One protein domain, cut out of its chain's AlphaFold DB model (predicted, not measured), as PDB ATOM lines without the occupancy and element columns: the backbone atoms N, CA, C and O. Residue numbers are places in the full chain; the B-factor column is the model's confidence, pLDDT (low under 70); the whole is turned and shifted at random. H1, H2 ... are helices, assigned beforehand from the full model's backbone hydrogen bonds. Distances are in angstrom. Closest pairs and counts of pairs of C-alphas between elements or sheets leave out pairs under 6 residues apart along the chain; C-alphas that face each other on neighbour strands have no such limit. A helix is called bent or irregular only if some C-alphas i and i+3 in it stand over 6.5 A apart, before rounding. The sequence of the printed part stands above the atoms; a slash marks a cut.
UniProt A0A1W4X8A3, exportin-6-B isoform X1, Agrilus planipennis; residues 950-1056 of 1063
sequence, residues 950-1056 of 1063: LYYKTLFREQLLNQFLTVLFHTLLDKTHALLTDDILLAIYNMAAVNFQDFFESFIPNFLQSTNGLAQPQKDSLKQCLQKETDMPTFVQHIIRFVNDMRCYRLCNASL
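What this domain is: This is residues 950 to 1056 of the 1063 residues of the protein "exportin-6-B isoform X1" of Agrilus planipennis (UniProt A0A1W4X8A3). The longest helix, H6, runs steeply over a helical hairpin of H2 and H3, while H5 folds back beside H6 and H4 folds back beside H5, with H5 at the corner between them. H4, H5 and H6 run back and forth at shallow angles from one neighbour to the next, and the short H1 sits at one far end, near H2. The printed part has 107 residues with six named helices, H1 to H6 in chain order, and no named strand: the class is all helix. It is compact, with a radius of gyration of the C-alphas of 13.6 A, and its spans of 44 by 29 by 24 A make it only just elongated.

How they stand to each other: Begin with H6, residues 1032 to 1054, the hub, which touches three helices. Its residues 1042 to 1049 touch H5, residues 1016 to 1025, at a shallow tilt of 19 degrees, opposite ways; this is a hairpin, and the closest C-alphas, of Leu 1022 and Phe 1042, are 6.8 A apart. Residues 1043 to 1047 of H6 touch residues 969 to 974 of H2, residues 961 to 974, at a steep tilt of 62 degrees; the closest C-alphas, of Leu 973 and Val 1043, are 5.9 A apart. Residues 1032 to 1039 of H6 touch residues 985 to 989 of H3, residues 978 to 992, at a steep tilt of 65 degrees; the closest C-alphas, of Leu 985 and Val 1036, are 6.3 A apart. H2 and H3 touch as a hairpin at a shallow tilt of 28 degrees, with the C-alphas of Leu 965 and Ile 988 closest at 6.3 A. Look next at H4, residues 996 to 1010, whose residues 1004 to 1009 touch H5 in a hairpin at a shallow tilt of 25 degrees; the closest C-alphas, of Leu 1008 and Lys 1019, are 6.3 A apart. H4 is apart from H6, and is close to but not clearly touching H2, where the C-alphas of Asn 962 and Phe 1003 are closest at 6.9 A. H1, residues 954 to 959, is near H2 and meets it only through their link. Every O i to N i+4 pair is within hydrogen-bond range in H1, H2, H5 and H6, against 9 of 11 in H3 and 9 of 11 in H4.

Where its parts are: Find C-alpha 1032 at (-0.272, -7.329, 38.484); from there H6 runs 32.6 A to C-alpha 1054 at (-6.191, 24.333, 43.345). H1, 8.3 A long, begins at C-alpha 954, at (8.777, -0.213, 17.338). From first to last C-alpha H2 is 20.0 A, H3 20.7 A, H4 19.8 A and H5 14.4 A. H3 is irregular, with C-alphas 979 and 982 8.0 A apart, and H4 only just so, with C-alphas 1001 and 1004 6.7 A apart.

The domain as a whole: The C-alphas farthest apart, of Lys 953 and Leu 1056, are 44.1 A apart. The printed part has no cut; the link from H5 to H6 is short and the other four are tight. The mean pLDDT of the printed part is 87.5, and residues 1054 to 1056 are under 70.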
ATOM      1  N   LEU A 950       1.096  -5.745  19.894       92.12
ATOM      2  CA  LEU A 950       1.039  -4.383  19.360       92.12
ATOM      3  C   LEU A 950       1.921  -3.407  20.151       92.12
ATOM      4  O   LEU A 950       2.679  -2.658  19.540       92.12
ATOM      5  N   TYR A 951       1.884  -3.452  21.487       93.44
ATOM      6  CA  TYR A 951       2.632  -2.503  22.320       93.44
ATOM      7  C   TYR A 951       4.156  -2.682  22.239       93.44
ATOM      8  O   TYR A 951       4.902  -1.747  22.518       93.44
ATOM      9  N   TYR A 952       4.626  -3.857  21.805       90.56
ATOM     10  CA  TYR A 952       6.047  -4.167  21.633       90.56
ATOM     11  C   TYR A 952       6.591  -3.727  20.267       90.56
ATOM     12  O   TYR A 952       7.808  -3.702  20.079       90.56
ATOM     13  N   LYS A 953       5.718  -3.374  19.314       89.00
ATOM     14  CA  LYS A 953       6.125  -2.917  17.980       89.00
ATOM     15  C   LYS A 953       6.816  -1.565  18.060       89.00
ATOM     16  O   LYS A 953       6.307  -0.648  18.704       89.00
ATOM     17  N   THR A 954       7.935  -1.428  17.349       87.69
ATOM     18  CA  THR A 954       8.777  -0.213  17.338       87.69
ATOM     19  C   THR A 954       7.972   1.074  17.123       87.69
ATOM     20  O   THR A 954       8.073   1.996  17.926       87.69
ATOM     21  N   LEU A 955       7.087   1.099  16.118       89.31
ATOM     22  CA  LEU A 955       6.234   2.257  15.818       89.31
ATOM     23  C   LEU A 955       5.336   2.657  17.002       89.31
ATOM     24  O   LEU A 955       5.262   3.838  17.333       89.31
ATOM     25  N   PHE A 956       4.673   1.697  17.657       91.75
ATOM     26  CA  PHE A 956       3.804   1.992  18.801       91.75
ATOM     27  C   PHE A 956       4.630   2.419  20.018       91.75
ATOM     28  O   PHE A 956       4.331   3.441  20.637       91.75
ATOM     29  N   ARG A 957       5.693   1.665  20.322       90.75
ATOM     30  CA  ARG A 957       6.580   1.897  21.464       90.75
ATOM     31  C   ARG A 957       7.207   3.290  21.439       90.75
ATOM     32  O   ARG A 957       7.238   3.953  22.469       90.75
ATOM     33  N   GLU A 958       7.697   3.730  20.284       87.69
ATOM     34  CA  GLU A 958       8.425   4.997  20.170       87.69
ATOM     35  C   GLU A 958       7.503   6.211  19.993       87.69
ATOM     36  O   GLU A 958       7.819   7.286  20.501       87.69
ATOM     37  N   GLN A 959       6.366   6.070  19.296       89.81
ATOM     38  CA  GLN A 959       5.537   7.224  18.912       89.81
ATOM     39  C   GLN A 959       4.244   7.381  19.723       89.81
ATOM     40  O   GLN A 959       3.784   8.509  19.898       89.81
ATOM     41  N   LEU A 960       3.646   6.287  20.211       92.81
ATOM     42  CA  LEU A 960       2.285   6.295  20.767       92.81
ATOM     43  C   LEU A 960       2.217   5.897  22.245       92.81
ATOM     44  O   LEU A 960       1.416   6.474  22.974       92.81
ATOM     45  N   LEU A 961       3.060   4.971  22.710       93.88
ATOM     46  CA  LEU A 961       2.983   4.379  24.054       93.88
ATOM     47  C   LEU A 961       2.848   5.432  25.167       93.88
ATOM     48  O   LEU A 961       1.918   5.376  25.969       93.88
ATOM     49  N   ASN A 962       3.717   6.447  25.161       92.69
ATOM     50  CA  ASN A 962       3.685   7.526  26.151       92.69
ATOM     51  C   ASN A 962       2.411   8.383  26.064       92.69
ATOM     52  O   ASN A 962       1.918   8.849  27.090       92.69
ATOM     53  N   GLN A 963       1.860   8.591  24.865       93.38
ATOM     54  CA  GLN A 963       0.633   9.371  24.674       93.38
ATOM     55  C   GLN A 963      -0.580   8.614  25.224       93.38
ATOM     56  O   GLN A 963      -1.356   9.185  25.987       93.38
ATOM     57  N   PHE A 964      -0.701   7.321  24.912       95.31
ATOM     58  CA  PHE A 964      -1.783   6.470  25.417       95.31
ATOM     59  C   PHE A 964      -1.732   6.331  26.939       95.31
ATOM     60  O   PHE A 964      -2.742   6.573  27.598       95.31
ATOM     61  N   LEU A 965      -0.553   6.047  27.508       95.12
ATOM     62  CA  LEU A 965      -0.373   6.042  28.961       95.12
ATOM     63  C   LEU A 965      -0.791   7.387  29.570       95.12
ATOM     64  O   LEU A 965      -1.536   7.414  30.544       95.12
ATOM     65  N   THR A 966      -0.386   8.510  28.968       94.00
ATOM     66  CA  THR A 966      -0.779   9.845  29.447       94.00
ATOM     67  C   THR A 966      -2.299  10.009  29.474       94.00
ATOM     68  O   THR A 966      -2.823  10.446  30.498       94.00
ATOM     69  N   VAL A 967      -3.010   9.630  28.405       94.19
ATOM     70  CA  VAL A 967      -4.481   9.701  28.342       94.19
ATOM     71  C   VAL A 967      -5.120   8.844  29.432       94.19
ATOM     72  O   VAL A 967      -5.931   9.355  30.198       94.19
ATOM     73  N   LEU A 968      -4.707   7.581  29.577       94.94
ATOM     74  CA  LEU A 968      -5.264   6.670  30.584       94.94
ATOM     75  C   LEU A 968      -5.037   7.173  32.019       94.94
ATOM     76  O   LEU A 968      -5.960   7.147  32.834       94.94
ATOM     77  N   PHE A 969      -3.849   7.702  32.327       93.62
ATOM     78  CA  PHE A 969      -3.582   8.306  33.634       93.62
ATOM     79  C   PHE A 969      -4.418   9.572  33.879       93.62
ATOM     80  O   PHE A 969      -4.916   9.753  34.989       93.62
ATOM     81  N   HIS A 970      -4.615  10.432  32.872       91.81
ATOM     82  CA  HIS A 970      -5.498  11.599  33.006       91.81
ATOM     83  C   HIS A 970      -6.953  11.170  33.236       91.81
ATOM     84  O   HIS A 970      -7.603  11.704  34.131       91.81
ATOM     85  N   THR A 971      -7.430  10.143  32.528       90.88
ATOM     86  CA  THR A 971      -8.764   9.558  32.727       90.88
ATOM     87  C   THR A 971      -8.965   9.068  34.165       90.88
ATOM     88  O   THR A 971     -10.002   9.354  34.772       90.88
ATOM     89  N   LEU A 972      -7.964   8.392  34.748       89.88
ATOM     90  CA  LEU A 972      -8.002   7.966  36.152       89.88
ATOM     91  C   LEU A 972      -7.965   9.156  37.129       89.88
ATOM     92  O   LEU A 972      -8.724   9.180  38.101       89.88
ATOM     93  N   LEU A 973      -7.117  10.159  36.873       87.69
ATOM     94  CA  LEU A 973      -6.999  11.352  37.720       87.69
ATOM     95  C   LEU A 973      -8.299  12.164  37.745       87.69
ATOM     96  O   LEU A 973      -8.785  12.529  38.822       87.69
ATOM     97  N   ASP A 974      -8.881  12.408  36.574       85.69
ATOM     98  CA  ASP A 974     -10.062  13.252  36.413       85.69
ATOM     99  C   ASP A 974     -11.372  12.488  36.732       85.69
ATOM    100  O   ASP A 974     -12.394  13.114  37.010       85.69
ATOM    101  N   LYS A 975     -11.338  11.144  36.833       83.88
ATOM    102  CA  LYS A 975     -12.496  10.244  37.070       83.88
ATOM    103  C   LYS A 975     -13.618  10.381  36.029       83.88
ATOM    104  O   LYS A 975     -14.787  10.192  36.357       83.88
ATOM    105  N   THR A 976     -13.285  10.665  34.773       81.75
ATOM    106  CA  THR A 976     -14.294  10.759  33.702       81.75
ATOM    107  C   THR A 976     -14.961   9.407  33.407       81.75
ATOM    108  O   THR A 976     -16.153   9.374  33.132       81.75
ATOM    109  N   HIS A 977     -14.235   8.290  33.562       85.94
ATOM    110  CA  HIS A 977     -14.698   6.933  33.225       85.94
ATOM    111  C   HIS A 977     -14.571   5.941  34.397       85.94
ATOM    112  O   HIS A 977     -14.014   4.856  34.256       85.94
ATOM    113  N   ALA A 978     -15.083   6.302  35.579       84.00
ATOM    114  CA  ALA A 978     -14.895   5.515  36.807       84.00
ATOM    115  C   ALA A 978     -15.379   4.048  36.716       84.00
ATOM    116  O   ALA A 978     -14.795   3.174  37.355       84.00
ATOM    117  N   LEU A 979     -16.395   3.761  35.894       88.06
ATOM    118  CA  LEU A 979     -16.915   2.403  35.679       88.06
ATOM    119  C   LEU A 979     -15.942   1.471  34.933       88.06
ATOM    120  O   LEU A 979     -16.132   0.262  34.974       88.06
ATOM    121  N   LEU A 980     -14.921   2.010  34.254       89.81
ATOM    122  CA  LEU A 980     -13.913   1.247  33.498       89.81
ATOM    123  C   LEU A 980     -12.547   1.236  34.198       89.81
ATOM    124  O   LEU A 980     -11.526   0.982  33.564       89.81
ATOM    125  N   THR A 981     -12.500   1.560  35.493       90.56
ATOM    126  CA  THR A 981     -11.238   1.715  36.235       90.56
ATOM    127  C   THR A 981     -10.373   0.455  36.156       90.56
ATOM    128  O   THR A 981      -9.183   0.566  35.871       90.56
ATOM    129  N   ASP A 982     -10.963  -0.728  36.331       91.69
ATOM    130  CA  ASP A 982     -10.228  -1.999  36.293       91.69
ATOM    131  C   ASP A 982      -9.653  -2.294  34.898       91.69
ATOM    132  O   ASP A 982      -8.481  -2.657  34.779       91.69
ATOM    133  N   ASP A 983     -10.432  -2.049  33.837       93.38
ATOM    134  CA  ASP A 983      -9.986  -2.213  32.447       93.38
ATOM    135  C   ASP A 983      -8.838  -1.245  32.107       93.38
ATOM    136  O   ASP A 983      -7.846  -1.626  31.483       93.38
ATOM    137  N   ILE A 984      -8.939   0.012  32.559       95.50
ATOM    138  CA  ILE A 984      -7.900   1.033  32.368       95.50
ATOM    139  C   ILE A 984      -6.612   0.640  33.101       95.50
ATOM    140  O   ILE A 984      -5.523   0.762  32.539       95.50
ATOM    141  N   LEU A 985      -6.716   0.163  34.343       94.44
ATOM    142  CA  LEU A 985      -5.566  -0.263  35.142       94.44
ATOM    143  C   LEU A 985      -4.860  -1.470  34.517       94.44
ATOM    144  O   LEU A 985      -3.628  -1.497  34.465       94.44
ATOM    145  N   LEU A 986      -5.629  -2.423  33.986       94.62
ATOM    146  CA  LEU A 986      -5.094  -3.564  33.249       94.62
ATOM    147  C   LEU A 986      -4.337  -3.117  31.988       94.62
ATOM    148  O   LEU A 986      -3.218  -3.577  31.748       94.62
ATOM    149  N   ALA A 987      -4.900  -2.184  31.218       95.69
ATOM    150  CA  ALA A 987      -4.245  -1.639  30.032       95.69
ATOM    151  C   ALA A 987      -2.951  -0.879  30.373       95.69
ATOM    152  O   ALA A 987      -1.921  -1.076  29.722       95.69
ATOM    153  N   ILE A 988      -2.959  -0.067  31.441       96.38
ATOM    154  CA  ILE A 988      -1.755   0.614  31.949       96.38
ATOM    155  C   ILE A 988      -0.675  -0.407  32.311       96.38
ATOM    156  O   ILE A 988       0.480  -0.220  31.927       96.38
ATOM    157  N   TYR A 989      -1.030  -1.491  33.007       96.00
ATOM    158  CA  TYR A 989      -0.074  -2.553  33.311       96.00
ATOM    159  C   TYR A 989       0.489  -3.185  32.036       96.00
ATOM    160  O   TYR A 989       1.703  -3.318  31.909       96.00
ATOM    161  N   ASN A 990      -0.359  -3.543  31.066       94.50
ATOM    162  CA  ASN A 990       0.086  -4.198  29.835       94.50
ATOM    163  C   ASN A 990       1.004  -3.298  28.991       94.50
ATOM    164  O   ASN A 990       1.952  -3.796  28.378       94.50
ATOM    165  N   MET A 991       0.766  -1.984  28.993       95.62
ATOM    166  CA  MET A 991       1.646  -0.987  28.376       95.62
ATOM    167  C   MET A 991       2.954  -0.800  29.162       95.62
ATOM    168  O   MET A 991       4.024  -0.738  28.555       95.62
ATOM    169  N   ALA A 992       2.905  -0.769  30.498       93.62
ATOM    170  CA  ALA A 992       4.095  -0.686  31.351       93.62
ATOM    171  C   ALA A 992       4.977  -1.944  31.241       93.62
ATOM    172  O   ALA A 992       6.205  -1.842  31.222       93.62
ATOM    173  N   ALA A 993       4.364  -3.120  31.085       92.94
ATOM    174  CA  ALA A 993       5.043  -4.406  30.966       92.94
ATOM    175  C   ALA A 993       5.940  -4.521  29.721       92.94
ATOM    176  O   ALA A 993       6.843  -5.356  29.705       92.94
ATOM    177  N   VAL A 994       5.745  -3.667  28.705       91.50
ATOM    178  CA  VAL A 994       6.646  -3.578  27.542       91.50
ATOM    179  C   VAL A 994       8.069  -3.236  27.981       91.50
ATOM    180  O   VAL A 994       9.033  -3.799  27.460       91.50
ATOM    181  N   ASN A 995       8.206  -2.306  28.929       91.19
ATOM    182  CA  ASN A 995       9.476  -1.940  29.539       91.19
ATOM    183  C   ASN A 995       9.236  -1.236  30.886       91.19
ATOM    184  O   ASN A 995       9.151  -0.008  30.951       91.19
ATOM    185  N   PHE A 996       9.178  -2.012  31.974       91.56
ATOM    186  CA  PHE A 996       8.983  -1.463  33.319       91.56
ATOM    187  C   PHE A 996      10.080  -0.468  33.715       91.56
ATOM    188  O   PHE A 996       9.806   0.499  34.424       91.56
ATOM    189  N   GLN A 997      11.318  -0.676  33.254       90.81
ATOM    190  CA  GLN A 997      12.417   0.228  33.574       90.81
ATOM    191  C   GLN A 997      12.164   1.621  32.989       90.81
ATOM    192  O   GLN A 997      12.195   2.603  33.726       90.81
ATOM    193  N   ASP A 998      11.842   1.704  31.698       90.62
ATOM    194  CA  ASP A 998      11.532   2.974  31.035       90.62
ATOM    195  C   ASP A 998      10.248   3.614  31.592       90.62
ATOM    196  O   ASP A 998      10.183   4.830  31.783       90.62
ATOM    197  N   PHE A 999       9.257   2.796  31.962       92.88
ATOM    198  CA  PHE A 999       8.044   3.270  32.623       92.88
ATOM    199  C   PHE A 999       8.351   4.008  33.941       92.88
ATOM    200  O   PHE A 999       7.938   5.156  34.130       92.88
ATOM    201  N   PHE A1000       9.114   3.388  34.848       91.75
ATOM    202  CA  PHE A1000       9.427   3.982  36.153       91.75
ATOM    203  C   PHE A1000      10.505   5.077  36.091       91.75
ATOM    204  O   PHE A1000      10.476   6.006  36.902       91.75
ATOM    205  N   GLU A1001      11.480   4.974  35.183       89.88
ATOM    206  CA  GLU A1001      12.643   5.876  35.135       89.88
ATOM    207  C   GLU A1001      12.457   7.062  34.185       89.88
ATOM    208  O   GLU A1001      12.994   8.135  34.470       89.88
ATOM    209  N   SER A1002      11.655   6.909  33.127       89.88
ATOM    210  CA  SER A1002      11.417   7.950  32.119       89.88
ATOM    211  C   SER A1002       9.972   8.445  32.136       89.88
ATOM    212  O   SER A1002       9.739   9.637  32.341       89.88
ATOM    213  N   PHE A1003       8.987   7.555  31.951       93.19
ATOM    214  CA  PHE A1003       7.585   7.957  31.783       93.19
ATOM    215  C   PHE A1003       7.021   8.634  33.039       93.19
ATOM    216  O   PHE A1003       6.574   9.775  32.945       93.19
ATOM    217  N   ILE A1004       7.081   7.991  34.214       92.69
ATOM    218  CA  ILE A1004       6.520   8.551  35.458       92.69
ATOM    219  C   ILE A1004       7.143   9.919  35.811       92.69
ATOM    220  O   ILE A1004       6.386  10.857  36.079       92.69
ATOM    221  N   PRO A1005       8.480  10.109  35.780       90.44
ATOM    222  CA  PRO A1005       9.074  11.425  36.009       90.44
ATOM    223  C   PRO A1005       8.625  12.486  35.000       90.44
ATOM    224  O   PRO A1005       8.295  13.601  35.409       90.44
ATOM    225  N   ASN A1006       8.561  12.147  33.709       90.69
ATOM    226  CA  ASN A1006       8.109  13.074  32.669       90.69
ATOM    227  C   ASN A1006       6.626  13.432  32.840       90.69
ATOM    228  O   ASN A1006       6.265  14.601  32.739       90.69
ATOM    229  N   PHE A1007       5.787  12.454  33.183       91.12
ATOM    230  CA  PHE A1007       4.366  12.637  33.460       91.12
ATOM    231  C   PHE A1007       4.124  13.560  34.667       91.12
ATOM    232  O   PHE A1007       3.308  14.483  34.612       91.12
ATOM    233  N   LEU A1008       4.881  13.379  35.755       89.38
ATOM    234  CA  LEU A1008       4.836  14.275  36.918       89.38
ATOM    235  C   LEU A1008       5.318  15.692  36.573       89.38
ATOM    236  O   LEU A1008       4.800  16.674  37.113       89.38
ATOM    237  N   GLN A1009       6.303  15.830  35.683       86.88
ATOM    238  CA  GLN A1009       6.759  17.137  35.207       86.88
ATOM    239  C   GLN A1009       5.705  17.834  34.342       86.88
ATOM    240  O   GLN A1009       5.455  19.016  34.576       86.88
ATOM    241  N   SER A1010       5.060  17.114  33.419       85.44
ATOM    242  CA  SER A1010       4.029  17.652  32.521       85.44
ATOM    243  C   SER A1010       2.698  17.941  33.215       85.44
ATOM    244  O   SER A1010       1.889  18.706  32.693       85.44
ATOM    245  N   THR A1011       2.446  17.339  34.379       83.19
ATOM    246  CA  THR A1011       1.197  17.565  35.107       83.19
ATOM    247  C   THR A1011       1.218  18.898  35.856       83.19
ATOM    248  O   THR A1011       2.056  19.144  36.730       83.19
ATOM    249  N   ASN A1012       0.243  19.749  35.536       77.88
ATOM    250  CA  ASN A1012       0.023  21.034  36.193       77.88
ATOM    251  C   ASN A1012      -0.623  20.865  37.580       77.88
ATOM    252  O   ASN A1012      -1.426  19.959  37.806       77.88
ATOM    253  N   GLY A1013      -0.321  21.790  38.496       76.94
ATOM    254  CA  GLY A1013      -0.950  21.846  39.821       76.94
ATOM    255  C   GLY A1013      -0.272  21.006  40.909       76.94
ATOM    256  O   GLY A1013      -0.929  20.678  41.889       76.94
ATOM    257  N   LEU A1014       1.016  20.671  40.759       82.25
ATOM    258  CA  LEU A1014       1.833  19.974  41.767       82.25
ATOM    259  C   LEU A1014       3.127  20.749  42.060       82.25
ATOM    260  O   LEU A1014       3.808  21.178  41.123       82.25
ATOM    261  N   ALA A1015       3.495  20.880  43.337       81.50
ATOM    262  CA  ALA A1015       4.777  21.454  43.758       81.50
ATOM    263  C   ALA A1015       5.929  20.448  43.612       81.50
ATOM    264  O   ALA A1015       5.721  19.237  43.658       81.50
ATOM    265  N   GLN A1016       7.166  20.937  43.487       81.88
ATOM    266  CA  GLN A1016       8.356  20.080  43.412       81.88
ATOM    267  C   GLN A1016       8.491  19.077  44.582       81.88
ATOM    268  O   GLN A1016       8.665  17.893  44.295       81.88
ATOM    269  N   PRO A1017       8.336  19.462  45.868       80.62
ATOM    270  CA  PRO A1017       8.398  18.501  46.978       80.62
ATOM    271  C   PRO A1017       7.308  17.418  46.909       80.62
ATOM    272  O   PRO A1017       7.574  16.257  47.216       80.62
ATOM    273  N   GLN A1018       6.098  17.755  46.446       83.00
ATOM    274  CA  GLN A1018       5.019  16.780  46.245       83.00
ATOM    275  C   GLN A1018       5.368  15.780  45.132       83.00
ATOM    276  O   GLN A1018       5.135  14.582  45.282       83.00
ATOM    277  N   LYS A1019       5.969  16.253  44.028       84.75
ATOM    278  CA  LYS A1019       6.459  15.389  42.939       84.75
ATOM    279  C   LYS A1019       7.531  14.418  43.443       84.75
ATOM    280  O   LYS A1019       7.486  13.236  43.104       84.75
ATOM    281  N   ASP A1020       8.448  14.897  44.281       82.81
ATOM    282  CA  ASP A1020       9.501  14.067  44.872       82.81
ATOM    283  C   ASP A1020       8.920  13.023  45.845       82.81
ATOM    284  O   ASP A1020       9.314  11.857  45.797       82.81
ATOM    285  N   SER A1021       7.923  13.401  46.654       83.50
ATOM    286  CA  SER A1021       7.210  12.481  47.551       83.50
ATOM    287  C   SER A1021       6.454  11.394  46.782       83.50
ATOM    288  O   SER A1021       6.597  10.214  47.094       83.50
ATOM    289  N   LEU A1022       5.692  11.758  45.742       85.75
ATOM    290  CA  LEU A1022       4.976  10.795  44.894       85.75
ATOM    291  C   LEU A1022       5.938   9.796  44.238       85.75
ATOM    292  O   LEU A1022       5.640   8.604  44.168       85.75
ATOM    293  N   LYS A1023       7.113  10.267  43.803       84.38
ATOM    294  CA  LYS A1023       8.154   9.416  43.213       84.38
ATOM    295  C   LYS A1023       8.767   8.448  44.229       84.38
ATOM    296  O   LYS A1023       9.078   7.321  43.862       84.38
ATOM    297  N   GLN A1024       8.953   8.871  45.479       82.44
ATOM    298  CA  GLN A1024       9.485   8.014  46.545       82.44
ATOM    299  C   GLN A1024       8.460   6.986  47.044       82.44
ATOM    300  O   GLN A1024       8.841   5.876  47.408       82.44
ATOM    301  N   CYS A1025       7.172   7.340  47.059       80.25
ATOM    302  CA  CYS A1025       6.100   6.457  47.516       80.25
ATOM    303  C   CYS A1025       5.709   5.375  46.496       80.25
ATOM    304  O   CYS A1025       5.128   4.366  46.894       80.25
ATOM    305  N   LEU A1026       6.006   5.564  45.205       84.38
ATOM    306  CA  LEU A1026       5.719   4.576  44.166       84.38
ATOM    307  C   LEU A1026       6.733   3.422  44.222       84.38
ATOM    308  O   LEU A1026       7.895   3.577  43.838       84.38
ATOM    309  N   GLN A1027       6.292   2.253  44.683       80.88
ATOM    310  CA  GLN A1027       7.117   1.044  44.699       80.88
ATOM    311  C   GLN A1027       7.247   0.450  43.285       80.88
ATOM    312  O   GLN A1027       6.287   0.434  42.516       80.88
ATOM    313  N   LYS A1028       8.445  -0.041  42.934       84.06
ATOM    314  CA  LYS A1028       8.771  -0.599  41.604       84.06
ATOM    315  C   LYS A1028       8.425  -2.090  41.493       84.06
ATOM    316  O   LYS A1028       9.274  -2.904  41.133       84.06
ATOM    317  N   GLU A1029       7.210  -2.459  41.863       83.88
ATOM    318  CA  GLU A1029       6.745  -3.842  41.757       83.88
ATOM    319  C   GLU A1029       6.192  -4.145  40.363       83.88
ATOM    320  O   GLU A1029       5.716  -3.253  39.661       83.88
ATOM    321  N   THR A1030       6.295  -5.408  39.947       86.81
ATOM    322  CA  THR A1030       5.951  -5.852  38.586       86.81
ATOM    323  C   THR A1030       4.836  -6.890  38.552       86.81
ATOM    324  O   THR A1030       4.437  -7.304  37.469       86.81
ATOM    325  N   ASP A1031       4.361  -7.371  39.701       89.94
ATOM    326  CA  ASP A1031       3.221  -8.278  39.757       89.94
ATOM    327  C   ASP A1031       1.906  -7.495  39.621       89.94
ATOM    328  O   ASP A1031       1.748  -6.413  40.183       89.94
ATOM    329  N   MET A1032       0.958  -8.037  38.853       88.69
ATOM    330  CA  MET A1032      -0.272  -7.329  38.484       88.69
ATOM    331  C   MET A1032      -1.067  -6.796  39.691       88.69
ATOM    332  O   MET A1032      -1.375  -5.605  39.693       88.69
ATOM    333  N   PRO A1033      -1.416  -7.604  40.717       88.38
ATOM    334  CA  PRO A1033      -2.280  -7.124  41.792       88.38
ATOM    335  C   PRO A1033      -1.631  -5.990  42.589       88.38
ATOM    336  O   PRO A1033      -2.292  -4.988  42.870       88.38
ATOM    337  N   THR A1034      -0.341  -6.114  42.912       87.62
ATOM    338  CA  THR A1034       0.336  -5.125  43.756       87.62
ATOM    339  C   THR A1034       0.737  -3.882  42.957       87.62
ATOM    340  O   THR A1034       0.557  -2.764  43.440       87.62
ATOM    341  N   PHE A1035       1.111  -4.033  41.678       91.38
ATOM    342  CA  PHE A1035       1.261  -2.903  40.751       91.38
ATOM    343  C   PHE A1035      -0.024  -2.075  40.659       91.38
ATOM    344  O   PHE A1035       0.011  -0.855  40.825       91.38
ATOM    345  N   VAL A1036      -1.170  -2.724  40.430       90.31
ATOM    346  CA  VAL A1036      -2.463  -2.038  40.295       90.31
ATOM    347  C   VAL A1036      -2.821  -1.284  41.577       90.31
ATOM    348  O   VAL A1036      -3.192  -0.110  41.509       90.31
ATOM    349  N   GLN A1037      -2.641  -1.900  42.751       88.06
ATOM    350  CA  GLN A1037      -2.850  -1.226  44.038       88.06
ATOM    351  C   GLN A1037      -1.946   0.005  44.199       88.06
ATOM    352  O   GLN A1037      -2.410   1.067  44.628       88.06
ATOM    353  N   HIS A1038      -0.674  -0.100  43.805       88.25
ATOM    354  CA  HIS A1038       0.270   1.011  43.854       88.25
ATOM    355  C   HIS A1038      -0.086   2.145  42.885       88.25
ATOM    356  O   HIS A1038      -0.000   3.311  43.274       88.25
ATOM    357  N   ILE A1039      -0.563   1.839  41.675       90.94
ATOM    358  CA  ILE A1039      -1.053   2.854  40.732       90.94
ATOM    359  C   ILE A1039      -2.321   3.537  41.257       90.94
ATOM    360  O   ILE A1039      -2.397   4.766  41.211       90.94
ATOM    361  N   ILE A1040      -3.282   2.795  41.819       88.00
ATOM    362  CA  ILE A1040      -4.484   3.382  42.439       88.00
ATOM    363  C   ILE A1040      -4.087   4.354  43.558       88.00
ATOM    364  O   ILE A1040      -4.589   5.481  43.612       88.00
ATOM    365  N   ARG A1041      -3.165   3.943  44.436       86.44
ATOM    366  CA  ARG A1041      -2.639   4.791  45.513       86.44
ATOM    367  C   ARG A1041      -1.963   6.044  44.963       86.44
ATOM    368  O   ARG A1041      -2.284   7.148  45.397       86.44
ATOM    369  N   PHE A1042      -1.089   5.882  43.971       89.00
ATOM    370  CA  PHE A1042      -0.381   6.978  43.315       89.00
ATOM    371  C   PHE A1042      -1.341   7.999  42.686       89.00
ATOM    372  O   PHE A1042      -1.212   9.196  42.939       89.00
ATOM    373  N   VAL A1043      -2.340   7.543  41.920       88.38
ATOM    374  CA  VAL A1043      -3.357   8.406  41.296       88.38
ATOM    375  C   VAL A1043      -4.187   9.134  42.357       88.38
ATOM    376  O   VAL A1043      -4.435  10.335  42.223       88.38
ATOM    377  N   ASN A1044      -4.595   8.441  43.425       86.44
ATOM    378  CA  ASN A1044      -5.353   9.042  44.523       86.44
ATOM    379  C   ASN A1044      -4.556  10.142  45.238       86.44
ATOM    380  O   ASN A1044      -5.077  11.240  45.439       86.44
ATOM    381  N   ASP A1045      -3.297   9.873  45.582       85.31
ATOM    382  CA  ASP A1045      -2.434  10.830  46.275       85.31
ATOM    383  C   ASP A1045      -2.119  12.036  45.366       85.31
ATOM    384  O   ASP A1045      -2.207  13.190  45.787       85.31
ATOM    385  N   MET A1046      -1.863  11.797  44.076       85.19
ATOM    386  CA  MET A1046      -1.645  12.850  43.082       85.19
ATOM    387  C   MET A1046      -2.876  13.747  42.895       85.19
ATOM    388  O   MET A1046      -2.756  14.974  42.810       85.19
ATOM    389  N   ARG A1047      -4.074  13.160  42.863       84.06
ATOM    390  CA  ARG A1047      -5.331  13.910  42.805       84.06
ATOM    391  C   ARG A1047      -5.564  14.726  44.073       84.06
ATOM    392  O   ARG A1047      -5.969  15.882  43.963       84.06
ATOM    393  N   CYS A1048      -5.287  14.151  45.242       79.62
ATOM    394  CA  CYS A1048      -5.354  14.849  46.522       79.62
ATOM    395  C   CYS A1048      -4.497  16.122  46.476       79.62
ATOM    396  O   CYS A1048      -5.017  17.209  46.715       79.62
ATOM    397  N   TYR A1049      -3.230  16.019  46.057       81.69
ATOM    398  CA  TYR A1049      -2.356  17.187  45.921       81.69
ATOM    399  C   TYR A1049      -2.886  18.222  44.917       81.69
ATOM    400  O   TYR A1049      -2.901  19.412  45.232       81.69
ATOM    401  N   ARG A1050      -3.385  17.802  43.741       82.31
ATOM    402  CA  ARG A1050      -3.991  18.727  42.758       82.31
ATOM    403  C   ARG A1050      -5.176  19.495  43.352       82.31
ATOM    404  O   ARG A1050      -5.284  20.701  43.133       82.31
ATOM    405  N   LEU A1051      -6.046  18.816  44.100       74.94
ATOM    406  CA  LEU A1051      -7.208  19.432  44.744       74.94
ATOM    407  C   LEU A1051      -6.792  20.409  45.850       74.94
ATOM    408  O   LEU A1051      -7.283  21.536  45.860       74.94
ATOM    409  N   CYS A1052      -5.852  20.016  46.717       70.75
ATOM    410  CA  CYS A1052      -5.321  20.877  47.778       70.75
ATOM    411  C   CYS A1052      -4.609  22.118  47.228       70.75
ATOM    412  O   CYS A1052      -4.670  23.183  47.829       70.75
ATOM    413  N   ASN A1053      -3.932  22.007  46.085       74.56
ATOM    414  CA  ASN A1053      -3.224  23.137  45.490       74.56
ATOM    415  C   ASN A1053      -4.169  24.078  44.734       74.56
ATOM    416  O   ASN A1053      -3.997  25.293  44.792       74.56
ATOM    417  N   ALA A1054      -5.179  23.536  44.042       69.12
ATOM    418  CA  ALA A1054      -6.191  24.333  43.345       69.12
ATOM    419  C   ALA A1054      -7.060  25.163  44.305       69.12
ATOM    420  O   ALA A1054      -7.667  26.152  43.898       69.12
ATOM    421  N   SER A1055      -7.129  24.765  45.575       60.97
ATOM    422  CA  SER A1055      -7.905  25.446  46.601       60.97
ATOM    423  C   SER A1055      -7.155  26.590  47.306       60.97
ATOM    424  O   SER A1055      -7.768  27.337  48.074       60.97
ATOM    425  N   LEU A1056      -5.857  26.769  47.025       58.97
ATOM    426  CA  LEU A1056      -5.037  27.851  47.571       58.97
ATOM    427  C   LEU A1056      -5.225  29.169  46.785       58.97
ATOM    428  O   LEU A1056      -5.320  29.146  45.557       58.97
TER     429      LEU A1056